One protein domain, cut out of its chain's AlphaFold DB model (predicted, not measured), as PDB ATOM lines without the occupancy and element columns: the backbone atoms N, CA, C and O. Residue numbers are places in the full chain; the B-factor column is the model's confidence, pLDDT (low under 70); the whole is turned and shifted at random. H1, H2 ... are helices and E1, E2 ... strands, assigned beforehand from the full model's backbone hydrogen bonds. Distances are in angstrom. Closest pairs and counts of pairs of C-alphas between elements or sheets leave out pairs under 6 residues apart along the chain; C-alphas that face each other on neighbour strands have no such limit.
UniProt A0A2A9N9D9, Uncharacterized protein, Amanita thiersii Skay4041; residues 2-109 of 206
ATOM      1  N   PRO A   2      46.969 -13.204  16.705       48.81
ATOM      2  CA  PRO A   2      47.619 -13.788  17.875       48.81
ATOM      3  C   PRO A   2      47.029 -15.171  18.170       48.81
ATOM      4  O   PRO A   2      45.867 -15.428  17.857       48.81
ATOM      5  N   ASN A   3      47.850 -16.065  18.714       67.75
ATOM      6  CA  ASN A   3      47.511 -17.472  18.889       67.75
ATOM      7  C   ASN A   3      46.656 -17.640  20.159       67.75
ATOM      8  O   ASN A   3      47.198 -17.679  21.260       67.75
ATOM      9  N   ILE A   4      45.328 -17.662  20.017       74.50
ATOM     10  CA  ILE A   4      44.402 -17.944  21.124       74.50
ATOM     11  C   ILE A   4      44.297 -19.464  21.265       74.50
ATOM     12  O   ILE A   4      43.984 -20.155  20.295       74.50
ATOM     13  N   SER A   5      44.561 -19.986  22.462       77.19
ATOM     14  CA  SER A   5      44.368 -21.405  22.773       77.19
ATOM     15  C   SER A   5      42.871 -21.717  22.829       77.19
ATOM     16  O   SER A   5      42.146 -21.076  23.595       77.19
ATOM     17  N   ILE A   6      42.414 -22.669  22.005       80.25
ATOM     18  CA  ILE A   6      41.009 -23.088  21.914       80.25
ATOM     19  C   ILE A   6      40.874 -24.545  22.368       80.25
ATOM     20  O   ILE A   6      41.557 -25.423  21.839       80.25
ATOM     21  N   SER A   7      39.970 -24.802  23.312       77.94
ATOM     22  CA  SER A   7      39.597 -26.143  23.755       77.94
ATOM     23  C   SER A   7      38.822 -26.884  22.667       77.94
ATOM     24  O   SER A   7      37.875 -26.367  22.071       77.94
ATOM     25  N   THR A   8      39.196 -28.142  22.444       78.44
ATOM     26  CA  THR A   8      38.461 -29.098  21.603       78.44
ATOM     27  C   THR A   8      37.588 -30.045  22.432       78.44
ATOM     28  O   THR A   8      36.986 -30.968  21.887       78.44
ATOM     29  N   SER A   9      37.508 -29.835  23.751       81.75
ATOM     30  CA  SER A   9      36.704 -30.659  24.652       81.75
ATOM     31  C   SER A   9      35.216 -30.453  24.392       81.75
ATOM     32  O   SER A   9      34.679 -29.361  24.587       81.75
ATOM     33  N   HIS A  10      34.527 -31.538  24.040       76.88
ATOM     34  CA  HIS A  10      33.079 -31.541  23.835       76.88
ATOM     35  C   HIS A  10      32.311 -31.050  25.077       76.88
ATOM     36  O   HIS A  10      31.341 -30.305  24.979       76.88
ATOM     37  N   ILE A  11      32.774 -31.415  26.278       80.81
ATOM     38  CA  ILE A  11      32.139 -31.001  27.539       80.81
ATOM     39  C   ILE A  11      32.289 -29.492  27.759       80.81
ATOM     40  O   ILE A  11      31.340 -28.843  28.203       80.81
ATOM     41  N   ASP A  12      33.457 -28.934  27.435       82.19
ATOM     42  CA  ASP A  12      33.690 -27.495  27.568       82.19
ATOM     43  C   ASP A  12      32.803 -26.721  26.584       82.19
ATOM     44  O   ASP A  12      32.195 -25.721  26.963       82.19
ATOM     45  N   GLN A  13      32.658 -27.222  25.352       82.38
ATOM     46  CA  GLN A  13      31.783 -26.628  24.337       82.38
ATOM     47  C   GLN A  13      30.316 -26.597  24.765       82.38
ATOM     48  O   GLN A  13      29.661 -25.562  24.648       82.38
ATOM     49  N   LEU A  14      29.814 -27.700  25.321       81.06
ATOM     50  CA  LEU A  14      28.445 -27.778  25.827       81.06
ATOM     51  C   LEU A  14      28.215 -26.855  27.027       81.06
ATOM     52  O   LEU A  14      27.177 -26.204  27.109       81.06
ATOM     53  N   THR A  15      29.188 -26.770  27.935       85.25
ATOM     54  CA  THR A  15      29.113 -25.877  29.101       85.25
ATOM     55  C   THR A  15      29.043 -24.418  28.656       85.25
ATOM     56  O   THR A  15      28.158 -23.681  29.081       85.25
ATOM     57  N   ALA A  16      29.926 -24.023  27.738       85.69
ATOM     58  CA  ALA A  16      29.951 -22.679  27.185       85.69
ATOM     59  C   ALA A  16      28.647 -22.341  26.439       85.69
ATOM     60  O   ALA A  16      28.097 -21.254  26.610       85.69
ATOM     61  N   ALA A  17      28.132 -23.272  25.626       85.56
ATOM     62  CA  ALA A  17      26.880 -23.088  24.894       85.56
ATOM     63  C   ALA A  17      25.674 -22.950  25.835       85.56
ATOM     64  O   ALA A  17      24.790 -22.138  25.574       85.56
ATOM     65  N   SER A  18      25.655 -23.711  26.932       86.25
ATOM     66  CA  SER A  18      24.612 -23.637  27.958       86.25
ATOM     67  C   SER A  18      24.613 -22.278  28.660       86.25
ATOM     68  O   SER A  18      23.585 -21.609  28.676       86.25
ATOM     69  N   GLN A  19      25.773 -21.797  29.112       87.38
ATOM     70  CA  GLN A  19      25.871 -20.478  29.747       87.38
ATOM     71  C   GLN A  19      25.541 -19.328  28.788       87.38
ATOM     72  O   GLN A  19      24.848 -18.383  29.159       87.38
ATOM     73  N   LEU A  20      25.988 -19.406  27.529       88.00
ATOM     74  CA  LEU A  20      25.595 -18.416  26.527       88.00
ATOM     75  C   LEU A  20      24.076 -18.436  26.304       88.00
ATOM     76  O   LEU A  20      23.472 -17.378  26.150       88.00
ATOM     77  N   SER A  21      23.455 -19.618  26.308       85.94
ATOM     78  CA  SER A  21      22.003 -19.761  26.184       85.94
ATOM     79  C   SER A  21      21.261 -19.081  27.337       85.94
ATOM     80  O   SER A  21      20.296 -18.365  27.083       85.94
ATOM     81  N   GLU A  22      21.731 -19.231  28.579       87.44
ATOM     82  CA  GLU A  22      21.172 -18.543  29.754       87.44
ATOM     83  C   GLU A  22      21.198 -17.019  29.580       87.44
ATOM     84  O   GLU A  22      20.150 -16.378  29.654       87.44
ATOM     85  N   ILE A  23      22.354 -16.453  29.219       86.62
ATOM     86  CA  ILE A  23      22.507 -15.005  28.988       86.62
ATOM     87  C   ILE A  23      21.590 -14.527  27.852       86.62
ATOM     88  O   ILE A  23      20.927 -13.496  27.959       86.62
ATOM     89  N   LEU A  24      21.524 -15.266  26.743       85.62
ATOM     90  CA  LEU A  24      20.665 -14.897  25.618       85.62
ATOM     91  C   LEU A  24      19.174 -14.982  25.977       85.62
ATOM     92  O   LEU A  24      18.393 -14.177  25.471       85.62
ATOM     93  N   ASN A  25      18.775 -15.905  26.858       85.31
ATOM     94  CA  ASN A  25      17.407 -15.967  27.377       85.31
ATOM     95  C   ASN A  25      17.085 -14.737  28.242       85.31
ATOM     96  O   ASN A  25      16.020 -14.147  28.069       85.31
ATOM     97  N   GLU A  26      18.002 -14.310  29.118       87.75
ATOM     98  CA  GLU A  26      17.843 -13.088  29.924       87.75
ATOM     99  C   GLU A  26      17.690 -11.837  29.049       87.75
ATOM    100  O   GLU A  26      16.845 -10.981  29.310       87.75
ATOM    101  N   LEU A  27      18.460 -11.769  27.960       86.19
ATOM    102  CA  LEU A  27      18.392 -10.693  26.970       86.19
ATOM    103  C   LEU A  27      17.214 -10.823  25.993       86.19
ATOM    104  O   LEU A  27      17.119 -10.032  25.056       86.19
ATOM    105  N   GLN A  28      16.339 -11.820  26.168       86.44
ATOM    106  CA  GLN A  28      15.204 -12.103  25.283       86.44
ATOM    107  C   GLN A  28      15.615 -12.241  23.806       86.44
ATOM    108  O   GLN A  28      14.878 -11.862  22.898       86.44
ATOM    109  N   CYS A  29      16.810 -12.781  23.560       83.00
ATOM    110  CA  CYS A  29      17.364 -13.004  22.231       83.00
ATOM    111  C   CYS A  29      17.005 -14.417  21.741       83.00
ATOM    112  O   CYS A  29      17.533 -15.396  22.281       83.00
ATOM    113  N   PRO A  30      16.165 -14.567  20.699       84.75
ATOM    114  CA  PRO A  30      15.844 -15.879  20.151       84.75
ATOM    115  C   PRO A  30      17.087 -16.551  19.569       84.75
ATOM    116  O   PRO A  30      17.795 -15.973  18.741       84.75
ATOM    117  N   HIS A  31      17.349 -17.784  19.984       85.94
ATOM    118  CA  HIS A  31      18.522 -18.537  19.560       85.94
ATOM    119  C   HIS A  31      18.259 -20.043  19.612       85.94
ATOM    120  O   HIS A  31      17.364 -20.514  20.308       85.94
ATOM    121  N   ALA A  32      19.068 -20.799  18.875       83.62
ATOM    122  CA  ALA A  32      19.047 -22.252  18.900       83.62
ATOM    123  C   ALA A  32      20.448 -22.805  18.638       83.62
ATOM    124  O   ALA A  32      21.141 -22.369  17.715       83.62
ATOM    125  N   TYR A  33      20.847 -23.799  19.423       82.19
ATOM    126  CA  TYR A  33      22.050 -24.578  19.178       82.19
ATOM    127  C   TYR A  33      21.800 -25.617  18.076       82.19
ATOM    128  O   TYR A  33      20.755 -26.271  18.035       82.19
ATOM    129  N   ILE A  34      22.766 -25.769  17.168       73.56
ATOM    130  CA  ILE A  34      22.641 -26.602  15.957       73.56
ATOM    131  C   ILE A  34      23.729 -27.685  15.835       73.56
ATOM    132  O   ILE A  34      23.854 -28.305  14.778       73.56
ATOM    133  N   GLY A  35      24.476 -27.955  16.915       66.56
ATOM    134  CA  GLY A  35      25.524 -28.985  16.952       66.56
ATOM    135  C   GLY A  35      26.882 -28.533  16.398       66.56
ATOM    136  O   GLY A  35      27.035 -27.413  15.911       66.56
ATOM    137  N   GLU A  36      27.883 -29.416  16.489       59.06
ATOM    138  CA  GLU A  36      29.283 -29.106  16.171       59.06
ATOM    139  C   GLU A  36      29.614 -29.001  14.662       59.06
ATOM    140  O   GLU A  36      28.989 -29.620  13.799       59.06
ATOM    141  N   LYS A  37      30.681 -28.221  14.401       51.03
ATOM    142  CA  LYS A  37      31.467 -28.033  13.158       51.03
ATOM    143  C   LYS A  37      30.832 -27.273  11.991       51.03
ATOM    144  O   LYS A  37      30.875 -27.670  10.825       51.03
ATOM    145  N   LEU A  38      30.367 -26.062  12.281       42.53
ATOM    146  CA  LEU A  38      30.162 -25.032  11.254       42.53
ATOM    147  C   LEU A  38      31.408 -24.180  10.972       42.53
ATOM    148  O   LEU A  38      31.600 -23.748   9.834       42.53
ATOM    149  N   SER A  39      32.267 -24.012  11.976       40.12
ATOM    150  CA  SER A  39      33.437 -23.127  11.974       40.12
ATOM    151  C   SER A  39      34.575 -23.563  11.046       40.12
ATOM    152  O   SER A  39      35.365 -22.737  10.592       40.12
ATOM    153  N   GLU A  40      34.667 -24.851  10.710       43.72
ATOM    154  CA  GLU A  40      35.847 -25.382  10.018       43.72
ATOM    155  C   GLU A  40      35.948 -25.001   8.526       43.72
ATOM    156  O   GLU A  40      37.019 -25.162   7.945       43.72
ATOM    157  N   TYR A  41      34.891 -24.493   7.864       47.84
ATOM    158  CA  TYR A  41      34.857 -24.581   6.389       47.84
ATOM    159  C   TYR A  41      34.320 -23.397   5.577       47.84
ATOM    160  O   TYR A  41      33.928 -23.588   4.426       47.84
ATOM    161  N   SER A  42      34.384 -22.157   6.066       37.34
ATOM    162  CA  SER A  42      34.491 -21.010   5.142       37.34
ATOM    163  C   SER A  42      34.906 -19.719   5.852       37.34
ATOM    164  O   SER A  42      34.379 -19.365   6.902       37.34
ATOM    165  N   LYS A  43      35.813 -18.955   5.225       39.62
ATOM    166  CA  LYS A  43      36.164 -17.585   5.648       39.62
ATOM    167  C   LYS A  43      34.943 -16.651   5.719       39.62
ATOM    168  O   LYS A  43      35.019 -15.635   6.394       39.62
ATOM    169  N   GLN A  44      33.829 -17.004   5.068       37.44
ATOM    170  CA  GLN A  44      32.565 -16.264   5.130       37.44
ATOM    171  C   GLN A  44      31.812 -16.478   6.455       37.44
ATOM    172  O   GLN A  44      31.060 -15.603   6.869       37.44
ATOM    173  N   PHE A  45      32.035 -17.599   7.155       37.53
ATOM    174  CA  PHE A  45      31.499 -17.818   8.507       37.53
ATOM    175  C   PHE A  45      32.182 -16.912   9.528       37.53
ATOM    176  O   PHE A  45      31.531 -16.328  10.387       37.53
ATOM    177  N   ALA A  46      33.491 -16.711   9.362       41.50
ATOM    178  CA  ALA A  46      34.258 -15.781  10.178       41.50
ATOM    179  C   ALA A  46      33.865 -14.307   9.966       41.50
ATOM    180  O   ALA A  46      34.233 -13.483  10.798       41.50
ATOM    181  N   SER A  47      33.148 -13.969   8.887       41.59
ATOM    182  CA  SER A  47      32.765 -12.589   8.557       41.59
ATOM    183  C   SER A  47      31.298 -12.241   8.829       41.59
ATOM    184  O   SER A  47      30.939 -11.082   8.666       41.59
ATOM    185  N   ALA A  48      30.445 -13.206   9.198       47.50
ATOM    186  CA  ALA A  48      28.991 -12.995   9.284       47.50
ATOM    187  C   ALA A  48      28.382 -13.227  10.681       47.50
ATOM    188  O   ALA A  48      27.183 -13.023  10.855       47.50
ATOM    189  N   GLY A  49      29.178 -13.645  11.670       58.25
ATOM    190  CA  GLY A  49      28.702 -13.980  13.013       58.25
ATOM    191  C   GLY A  49      29.528 -13.343  14.123       58.25
ATOM    192  O   GLY A  49      30.738 -13.154  13.984       58.25
ATOM    193  N   LEU A  50      28.879 -13.048  15.249       59.72
ATOM    194  CA  LEU A  50      29.567 -12.726  16.497       59.72
ATOM    195  C   LEU A  50      30.323 -13.965  16.990       59.72
ATOM    196  O   LEU A  50      29.794 -15.083  16.952       59.72
ATOM    197  N   LYS A  51      31.555 -13.746  17.452       70.12
ATOM    198  CA  LYS A  51      32.410 -14.761  18.071       70.12
ATOM    199  C   LYS A  51      32.459 -14.508  19.567       70.12
ATOM    200  O   LYS A  51      32.878 -13.434  19.987       70.12
ATOM    201  N   PHE A  52      32.054 -15.497  20.346       72.06
ATOM    202  CA  PHE A  52      32.118 -15.466  21.799       72.06
ATOM    203  C   PHE A  52      33.252 -16.372  22.263       72.06
ATOM    204  O   PHE A  52      33.400 -17.489  21.769       72.06
ATOM    205  N   PHE A  53      34.046 -15.887  23.210       73.81
ATOM    206  CA  PHE A  53      35.070 -16.683  23.872       73.81
ATOM    207  C   PHE A  53      34.626 -16.933  25.305       73.81
ATOM    208  O   PHE A  53      34.491 -15.996  26.089       73.81
ATOM    209  N   TYR A  54      34.393 -18.197  25.633       77.75
ATOM    210  CA  TYR A  54      34.167 -18.622  27.002       77.75
ATOM    211  C   TYR A  54      35.510 -18.963  27.647       77.75
ATOM    212  O   TYR A  54      36.206 -19.893  27.227       77.75
ATOM    213  N   VAL A  55      35.877 -18.162  28.645       77.44
ATOM    214  CA  VAL A  55      37.119 -18.289  29.404       77.44
ATOM    215  C   VAL A  55      36.843 -19.142  30.638       77.44
ATOM    216  O   VAL A  55      36.070 -18.739  31.503       77.44
ATOM    217  N   LYS A  56      37.477 -20.314  30.730       76.38
ATOM    218  CA  LYS A  56      37.265 -21.252  31.847       76.38
ATOM    219  C   LYS A  56      37.870 -20.759  33.159       76.38
ATOM    220  O   LYS A  56      37.288 -20.955  34.221       76.38
ATOM    221  N   GLU A  57      39.043 -20.142  33.078       74.62
ATOM    222  CA  GLU A  57      39.807 -19.686  34.238       74.62
ATOM    223  C   GLU A  57      39.956 -18.168  34.211       74.62
ATOM    224  O   GLU A  57      40.616 -17.605  33.333       74.62
ATOM    225  N   LEU A  58      39.353 -17.507  35.198       72.88
ATOM    226  CA  LEU A  58      39.540 -16.081  35.430       72.88
ATOM    227  C   LEU A  58      40.920 -15.864  36.064       72.88
ATOM    228  O   LEU A  58      41.158 -16.249  37.208       72.88
ATOM    229  N   GLN A  59      41.845 -15.262  35.318       69.50
ATOM    230  CA  GLN A  59      43.183 -14.950  35.819       69.50
ATOM    231  C   GLN A  59      43.219 -13.547  36.430       69.50
ATOM    232  O   GLN A  59      43.418 -12.548  35.738       69.50
ATOM    233  N   GLY A  60      43.056 -13.486  37.755       72.81
ATOM    234  CA  GLY A  60      43.290 -12.281  38.553       72.81
ATOM    235  C   GLY A  60      42.468 -11.070  38.097       72.81
ATOM    236  O   GLY A  60      41.244 -11.127  38.055       72.81
ATOM    237  N   CYS A  61      43.154  -9.964  37.795       75.69
ATOM    238  CA  CYS A  61      42.576  -8.677  37.389       75.69
ATOM    239  C   CYS A  61      42.468  -8.478  35.864       75.69
ATOM    240  O   CYS A  61      42.116  -7.384  35.422       75.69
ATOM    241  N   LEU A  62      42.769  -9.501  35.055       79.88
ATOM    242  CA  LEU A  62      42.660  -9.405  33.599       79.88
ATOM    243  C   LEU A  62      41.190  -9.371  33.164       79.88
ATOM    244  O   LEU A  62      40.344 -10.075  33.715       79.88
ATOM    245  N   SER A  63      40.885  -8.583  32.132       77.44
ATOM    246  CA  SER A  63      39.543  -8.495  31.549       77.44
ATOM    247  C   SER A  63      39.601  -8.374  30.027       77.44
ATOM    248  O   SER A  63      40.649  -8.076  29.450       77.44
ATOM    249  N   GLY A  64      38.474  -8.651  29.368       76.44
ATOM    250  CA  GLY A  64      38.338  -8.513  27.918       76.44
ATOM    251  C   GLY A  64      39.391  -9.298  27.128       76.44
ATOM    252  O   GLY A  64      39.680 -10.460  27.419       76.44
ATOM    253  N   ASP A  65      39.969  -8.649  26.120       77.00
ATOM    254  CA  ASP A  65      40.922  -9.251  25.184       77.00
ATOM    255  C   ASP A  65      42.176  -9.825  25.853       77.00
ATOM    256  O   ASP A  65      42.692 -10.857  25.415       77.00
ATOM    257  N   GLU A  66      42.688  -9.167  26.893       76.19
ATOM    258  CA  GLU A  66      43.911  -9.594  27.582       76.19
ATOM    259  C   GLU A  66      43.692 -10.914  28.323       76.19
ATOM    260  O   GLU A  66      44.542 -11.809  28.274       76.19
ATOM    261  N   LEU A  67      42.514 -11.077  28.929       80.50
ATOM    262  CA  LEU A  67      42.119 -12.310  29.602       80.50
ATOM    263  C   LEU A  67      41.993 -13.468  28.602       80.50
ATOM    264  O   LEU A  67      42.566 -14.532  28.824       80.50
ATOM    265  N   VAL A  68      41.314 -13.248  27.470       78.94
ATOM    266  CA  VAL A  68      41.125 -14.278  26.428       78.94
ATOM    267  C   VAL A  68      42.463 -14.761  25.863       78.94
ATOM    268  O   VAL A  68      42.648 -15.948  25.607       78.94
ATOM    269  N   ARG A  69      43.420 -13.850  25.665       80.19
ATOM    270  CA  ARG A  69      44.733 -14.185  25.091       80.19
ATOM    271  C   ARG A  69      45.637 -14.941  26.053       80.19
ATOM    272  O   ARG A  69      46.468 -15.724  25.601       80.19
ATOM    273  N   THR A  70      45.505 -14.666  27.344       81.12
ATOM    274  CA  THR A  70      46.379 -15.232  28.379       81.12
ATOM    275  C   THR A  70      45.820 -16.546  28.926       81.12
ATOM    276  O   THR A  70      46.582 -17.427  29.331       81.12
ATOM    277  N   SER A  71      44.496 -16.711  28.892       79.50
ATOM    278  CA  SER A  71      43.843 -17.946  29.310       79.50
ATOM    279  C   SER A  71      44.081 -19.086  28.317       79.50
ATOM    280  O   SER A  71      44.220 -18.883  27.105       79.50
ATOM    281  N   LYS A  72      44.149 -20.305  28.852       82.19
ATOM    282  CA  LYS A  72      44.292 -21.542  28.081       82.19
ATOM    283  C   LYS A  72      42.936 -22.215  27.934       82.19
ATOM    284  O   LYS A  72      42.050 -22.022  28.760       82.19
ATOM    285  N   ASP A  73      42.797 -23.015  26.881       80.50
ATOM    286  CA  ASP A  73      41.619 -23.856  26.662       80.50
ATOM    287  C   ASP A  73      40.302 -23.056  26.594       80.50
ATOM    288  O   ASP A  73      39.254 -23.502  27.065       80.50
ATOM    289  N   ASN A  74      40.338 -21.867  25.979       81.31
ATOM    290  CA  ASN A  74      39.133 -21.070  25.754       81.31
ATOM    291  C   ASN A  74      38.169 -21.817  24.834       81.31
ATOM    292  O   ASN A  74      38.588 -22.488  23.895       81.31
ATOM    293  N   VAL A  75      36.868 -21.646  25.013       79.94
ATOM    294  CA  VAL A  75      35.895 -22.182  24.059       79.94
ATOM    295  C   VAL A  75      35.443 -21.072  23.124       79.94
ATOM    296  O   VAL A  75      34.906 -20.060  23.567       79.94
ATOM    297  N   LEU A  76      35.637 -21.271  21.820       79.56
ATOM    298  CA  LEU A  76      35.087 -20.396  20.792       79.56
ATOM    299  C   LEU A  76      33.668 -20.851  20.434       79.56
ATOM    300  O   LEU A  76      33.483 -21.957  19.930       79.56
ATOM    301  N   ILE A  77      32.687 -19.972  20.624       75.25
ATOM    302  CA  ILE A  77      31.330 -20.131  20.099       75.25
ATOM    303  C   ILE A  77      31.139 -19.146  18.954       75.25
ATOM    304  O   ILE A  77      31.275 -17.933  19.119       75.25
ATOM    305  N   GLU A  78      30.794 -19.664  17.782       76.56
ATOM    306  CA  GLU A  78      30.442 -18.850  16.622       76.56
ATOM    307  C   GLU A  78      28.923 -18.821  16.447       76.56
ATOM    308  O   GLU A  78      28.251 -19.849  16.550       76.56
ATOM    309  N   THR A  79      28.376 -17.641  16.167       75.25
ATOM    310  CA  THR A  79      26.947 -17.473  15.871       75.25
ATOM    311  C   THR A  79      26.686 -17.442  14.374       75.25
ATOM    312  O   THR A  79      27.541 -17.039  13.589       75.25
ATOM    313  N   LEU A  80      25.482 -17.852  13.973       75.31
ATOM    314  CA  LEU A  80      24.997 -17.713  12.603       75.31
ATOM    315  C   LEU A  80      23.668 -16.982  12.586       75.31
ATOM    316  O   LEU A  80      22.799 -17.227  13.422       75.31
ATOM    317  N   GLN A  81      23.495 -16.130  11.584       77.75
ATOM    318  CA  GLN A  81      22.236 -15.444  11.361       77.75
ATOM    319  C   GLN A  81      21.168 -16.425  10.852       77.75
ATOM    320  O   GLN A  81      21.401 -17.191   9.910       77.75
ATOM    321  N   ALA A  82      19.972 -16.362  11.439       79.12
ATOM    322  CA  ALA A  82      18.803 -17.088  10.953       79.12
ATOM    323  C   ALA A  82      18.507 -16.758   9.473       79.12
ATOM    324  O   ALA A  82      18.793 -15.669   8.983       79.12
ATOM    325  N   GLY A  83      17.961 -17.723   8.734       74.38
ATOM    326  CA  GLY A  83      17.644 -17.599   7.306       74.38
ATOM    327  C   GLY A  83      18.848 -17.709   6.365       74.38
ATOM    328  O   GLY A  83      18.672 -17.810   5.151       74.38
ATOM    329  N   THR A  84      20.072 -17.742   6.893       72.38
ATOM    330  CA  THR A  84      21.281 -17.938   6.089       72.38
ATOM    331  C   THR A  84      21.654 -19.417   6.009       72.38
ATOM    332  O   THR A  84      21.322 -20.212   6.884       72.38
ATOM    333  N   LEU A  85      22.344 -19.824   4.936       68.56
ATOM    334  CA  LEU A  85      23.001 -21.141   4.844       68.56
ATOM    335  C   LEU A  85      22.087 -22.359   5.086       68.56
ATOM    336  O   LEU A  85      22.511 -23.387   5.622       68.56
ATOM    337  N   GLY A  86      20.822 -22.238   4.680       68.56
ATOM    338  CA  GLY A  86      19.825 -23.293   4.846       68.56
ATOM    339  C   GLY A  86      19.242 -23.399   6.256       68.56
ATOM    340  O   GLY A  86      18.513 -24.356   6.516       68.56
ATOM    341  N   LEU A  87      19.518 -22.440   7.144       78.62
ATOM    342  CA  LEU A  87      18.836 -22.289   8.428       78.62
ATOM    343  C   LEU A  87      17.424 -21.718   8.234       78.62
ATOM    344  O   LEU A  87      17.179 -21.014   7.247       78.62
ATOM    345  N   PRO A  88      16.491 -22.009   9.155       79.81
ATOM    346  CA  PRO A  88      15.189 -21.365   9.149       79.81
ATOM    347  C   PRO A  88      15.337 -19.863   9.427       79.81
ATOM    348  O   PRO A  88      16.267 -19.439  10.112       79.81
ATOM    349  N   CYS A  89      14.422 -19.052   8.896       84.19
ATOM    350  CA  CYS A  89      14.379 -17.599   9.112       84.19
ATOM    351  C   CYS A  89      14.111 -17.214  10.571       84.19
ATOM    352  O   CYS A  89      14.403 -16.093  10.969       84.19
ATOM    353  N   VAL A  90      13.575 -18.147  11.355       82.81
ATOM    354  CA  VAL A  90      13.370 -18.033  12.799       82.81
ATOM    355  C   VAL A  90      14.026 -19.260  13.432       82.81
ATOM    356  O   VAL A  90      13.822 -20.353  12.898       82.81
ATOM    357  N   PRO A  91      14.808 -19.137  14.518       81.88
ATOM    358  CA  PRO A  91      15.476 -20.264  15.173       81.88
ATOM    359  C   PRO A  91      14.490 -21.117  15.993       81.88
ATOM    360  O   PRO A  91      14.752 -21.453  17.136       81.88
ATOM    361  N   GLU A  92      13.345 -21.461  15.410       83.00
ATOM    362  CA  GLU A  92      12.242 -22.176  16.039       83.00
ATOM    363  C   GLU A  92      11.726 -23.300  15.126       83.00
ATOM    364  O   GLU A  92      11.877 -23.228  13.900       83.00
ATOM    365  N   PRO A  93      11.081 -24.331  15.699       88.88
ATOM    366  CA  PRO A  93      10.887 -24.567  17.130       88.88
ATOM    367  C   PRO A  93      12.171 -25.068  17.803       88.88
ATOM    368  O   PRO A  93      12.994 -25.723  17.163       88.88
ATOM    369  N   VAL A  94      12.329 -24.779  19.096       87.25
ATOM    370  CA  VAL A  94      13.442 -25.276  19.921       87.25
ATOM    371  C   VAL A  94      12.982 -26.367  20.884       87.25
ATOM    372  O   VAL A  94      11.822 -26.390  21.294       87.25
ATOM    373  N   CYS A  95      13.890 -27.261  21.258       82.75
ATOM    374  CA  CYS A  95      13.737 -28.161  22.392       82.75
ATOM    375  C   CYS A  95      14.896 -27.967  23.371       82.75
ATOM    376  O   CYS A  95      16.045 -27.780  22.973       82.75
ATOM    377  N   THR A  96      14.598 -28.018  24.665       84.50
ATOM    378  CA  THR A  96      15.628 -27.993  25.700       84.50
ATOM    379  C   THR A  96      16.136 -29.410  25.924       84.50
ATOM    380  O   THR A  96      15.369 -30.308  26.267       84.50
ATOM    381  N   VAL A  97      17.437 -29.610  25.727       79.38
ATOM    382  CA  VAL A  97      18.109 -30.889  25.955       79.38
ATOM    383  C   VAL A  97      18.979 -30.761  27.194       79.38
ATOM    384  O   VAL A  97      19.863 -29.903  27.252       79.38
ATOM    385  N   GLN A  98      18.737 -31.621  28.182       80.75
ATOM    386  CA  GLN A  98      19.638 -31.770  29.317       80.75
ATOM    387  C   GLN A  98      20.778 -32.703  28.912       80.75
ATOM    388  O   GLN A  98      20.579 -33.904  28.744       80.75
ATOM    389  N   VAL A  99      21.975 -32.148  28.742       74.25
ATOM    390  CA  VAL A  99      23.144 -32.928  28.308       74.25
ATOM    391  C   VAL A  99      23.872 -33.536  29.507       74.25
ATOM    392  O   VAL A  99      24.455 -34.616  29.413       74.25
ATOM    393  N   LYS A 100      23.806 -32.856  30.657       76.12
ATOM    394  CA  LYS A 100      24.270 -33.313  31.975       76.12
ATOM    395  C   LYS A 100      23.412 -32.672  33.068       76.12
ATOM    396  O   LYS A 100      22.764 -31.661  32.793       76.12
ATOM    397  N   PRO A 101      23.431 -33.189  34.311       81.62
ATOM    398  CA  PRO A 101      22.823 -32.490  35.437       81.62
ATOM    399  C   PRO A 101      23.313 -31.036  35.497       81.62
ATOM    400  O   PRO A 101      24.515 -30.793  35.564       81.62
ATOM    401  N   GLY A 102      22.383 -30.085  35.408       80.19
ATOM    402  CA  GLY A 102      22.681 -28.648  35.414       80.19
ATOM    403  C   GLY A 102      23.150 -28.043  34.084       80.19
ATOM    404  O   GLY A 102      23.360 -26.841  34.044       80.19
ATOM    405  N   ILE A 103      23.286 -28.820  33.001       79.75
ATOM    406  CA  ILE A 103      23.640 -28.305  31.666       79.75
ATOM    407  C   ILE A 103      22.463 -28.521  30.721       79.75
ATOM    408  O   ILE A 103      22.246 -29.632  30.222       79.75
ATOM    409  N   ASN A 104      21.723 -27.443  30.468       80.00
ATOM    410  CA  ASN A 104      20.588 -27.415  29.551       80.00
ATOM    411  C   ASN A 104      20.927 -26.562  28.330       80.00
ATOM    412  O   ASN A 104      21.485 -25.472  28.460       80.00
ATOM    413  N   ILE A 105      20.580 -27.048  27.141       80.00
ATOM    414  CA  ILE A 105      20.813 -26.325  25.891       80.00
ATOM    415  C   ILE A 105      19.516 -26.273  25.094       80.00
ATOM    416  O   ILE A 105      18.900 -27.307  24.830       80.00
ATOM    417  N   ASN A 106      19.133 -25.071  24.667       82.31
ATOM    418  CA  ASN A 106      18.053 -24.879  23.709       82.31
ATOM    419  C   ASN A 106      18.569 -25.205  22.306       82.31
ATOM    420  O   ASN A 106      19.332 -24.447  21.708       82.31
ATOM    421  N   MET A 107      18.181 -26.367  21.792       82.75
ATOM    422  CA  MET A 107      18.557 -26.858  20.473       82.75
ATOM    423  C   MET A 107      17.424 -26.658  19.477       82.75
ATOM    424  O   MET A 107      16.253 -26.725  19.840       82.75
ATOM    425  N   LEU A 108      17.755 -26.461  18.200       85.69
ATOM    426  CA  LEU A 108      16.735 -26.488  17.152       85.69
ATOM    427  C   LEU A 108      16.097 -27.880  17.126       85.69
ATOM    428  O   LEU A 108      16.806 -28.889  17.096       85.69
ATOM    429  N   HIS A 109      14.766 -27.937  17.120       87.94
ATOM    430  CA  HIS A 109      14.039 -29.194  17.228       87.94
ATOM    431  C   HIS A 109      14.455 -30.162  16.098       87.94
ATOM    432  O   HIS A 109      14.450 -29.756  14.929       87.94
TER     433      HIS A 109
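AT A GLANCE: This is residues 2 to 109 of the 206 residues of an uncharacterized protein of Amanita thiersii Skay4041 (UniProt A0A2A9N9D9). Helix H1 sits between two small antiparallel sheets, the hairpin E3-E4 and the pair E1-E2, with short H2 at one end beyond E1. The printed part has 108 residues, mixed in class, ordered H1 E1 H2 E2 E3 E4; under half are in named elements. It is compact, radius of gyration of the C-alphas 14.4 A, spanning 40 by 36 by 25 A.

IN THESE COORDINATES: Find E3, residues 94 to 100, 18.1 A long, from C-alpha 94 at (13.442, -25.276, 19.921); E4, residues 103 to 108, ends at C-alpha 108 at (16.735, -26.488, 17.152). H1, residues 10 to 26, runs 24.7 A. E1 is residues 51 to 54, H2 64 to 70, E2 75 to 78.

HOW THE PARTS SIT: In E3 and E4, N 97 and O 105 are within hydrogen-bond range, 2.9 A. From E4, look to H1: the closest C-alphas, Ile 105 and Ser 18, are 5.1 A apart. H1 and E2 come closest at C-alphas Gln 13 and Val 75, 6.1 A. Across E1 and E2, N 52 and O 77 are 2.8 A apart. The closest C-alphas of E1 and H2, Phe 53 and Val 68, are 7.0 A apart. In H1 and H2 every O i to N i+4 pair is within hydrogen-bond range.

THE WHOLE: The printed part has no cut. H1 to E1 and E2 to E3 are long links; pLDDT is under 70 at, among others, residues 35 to 50.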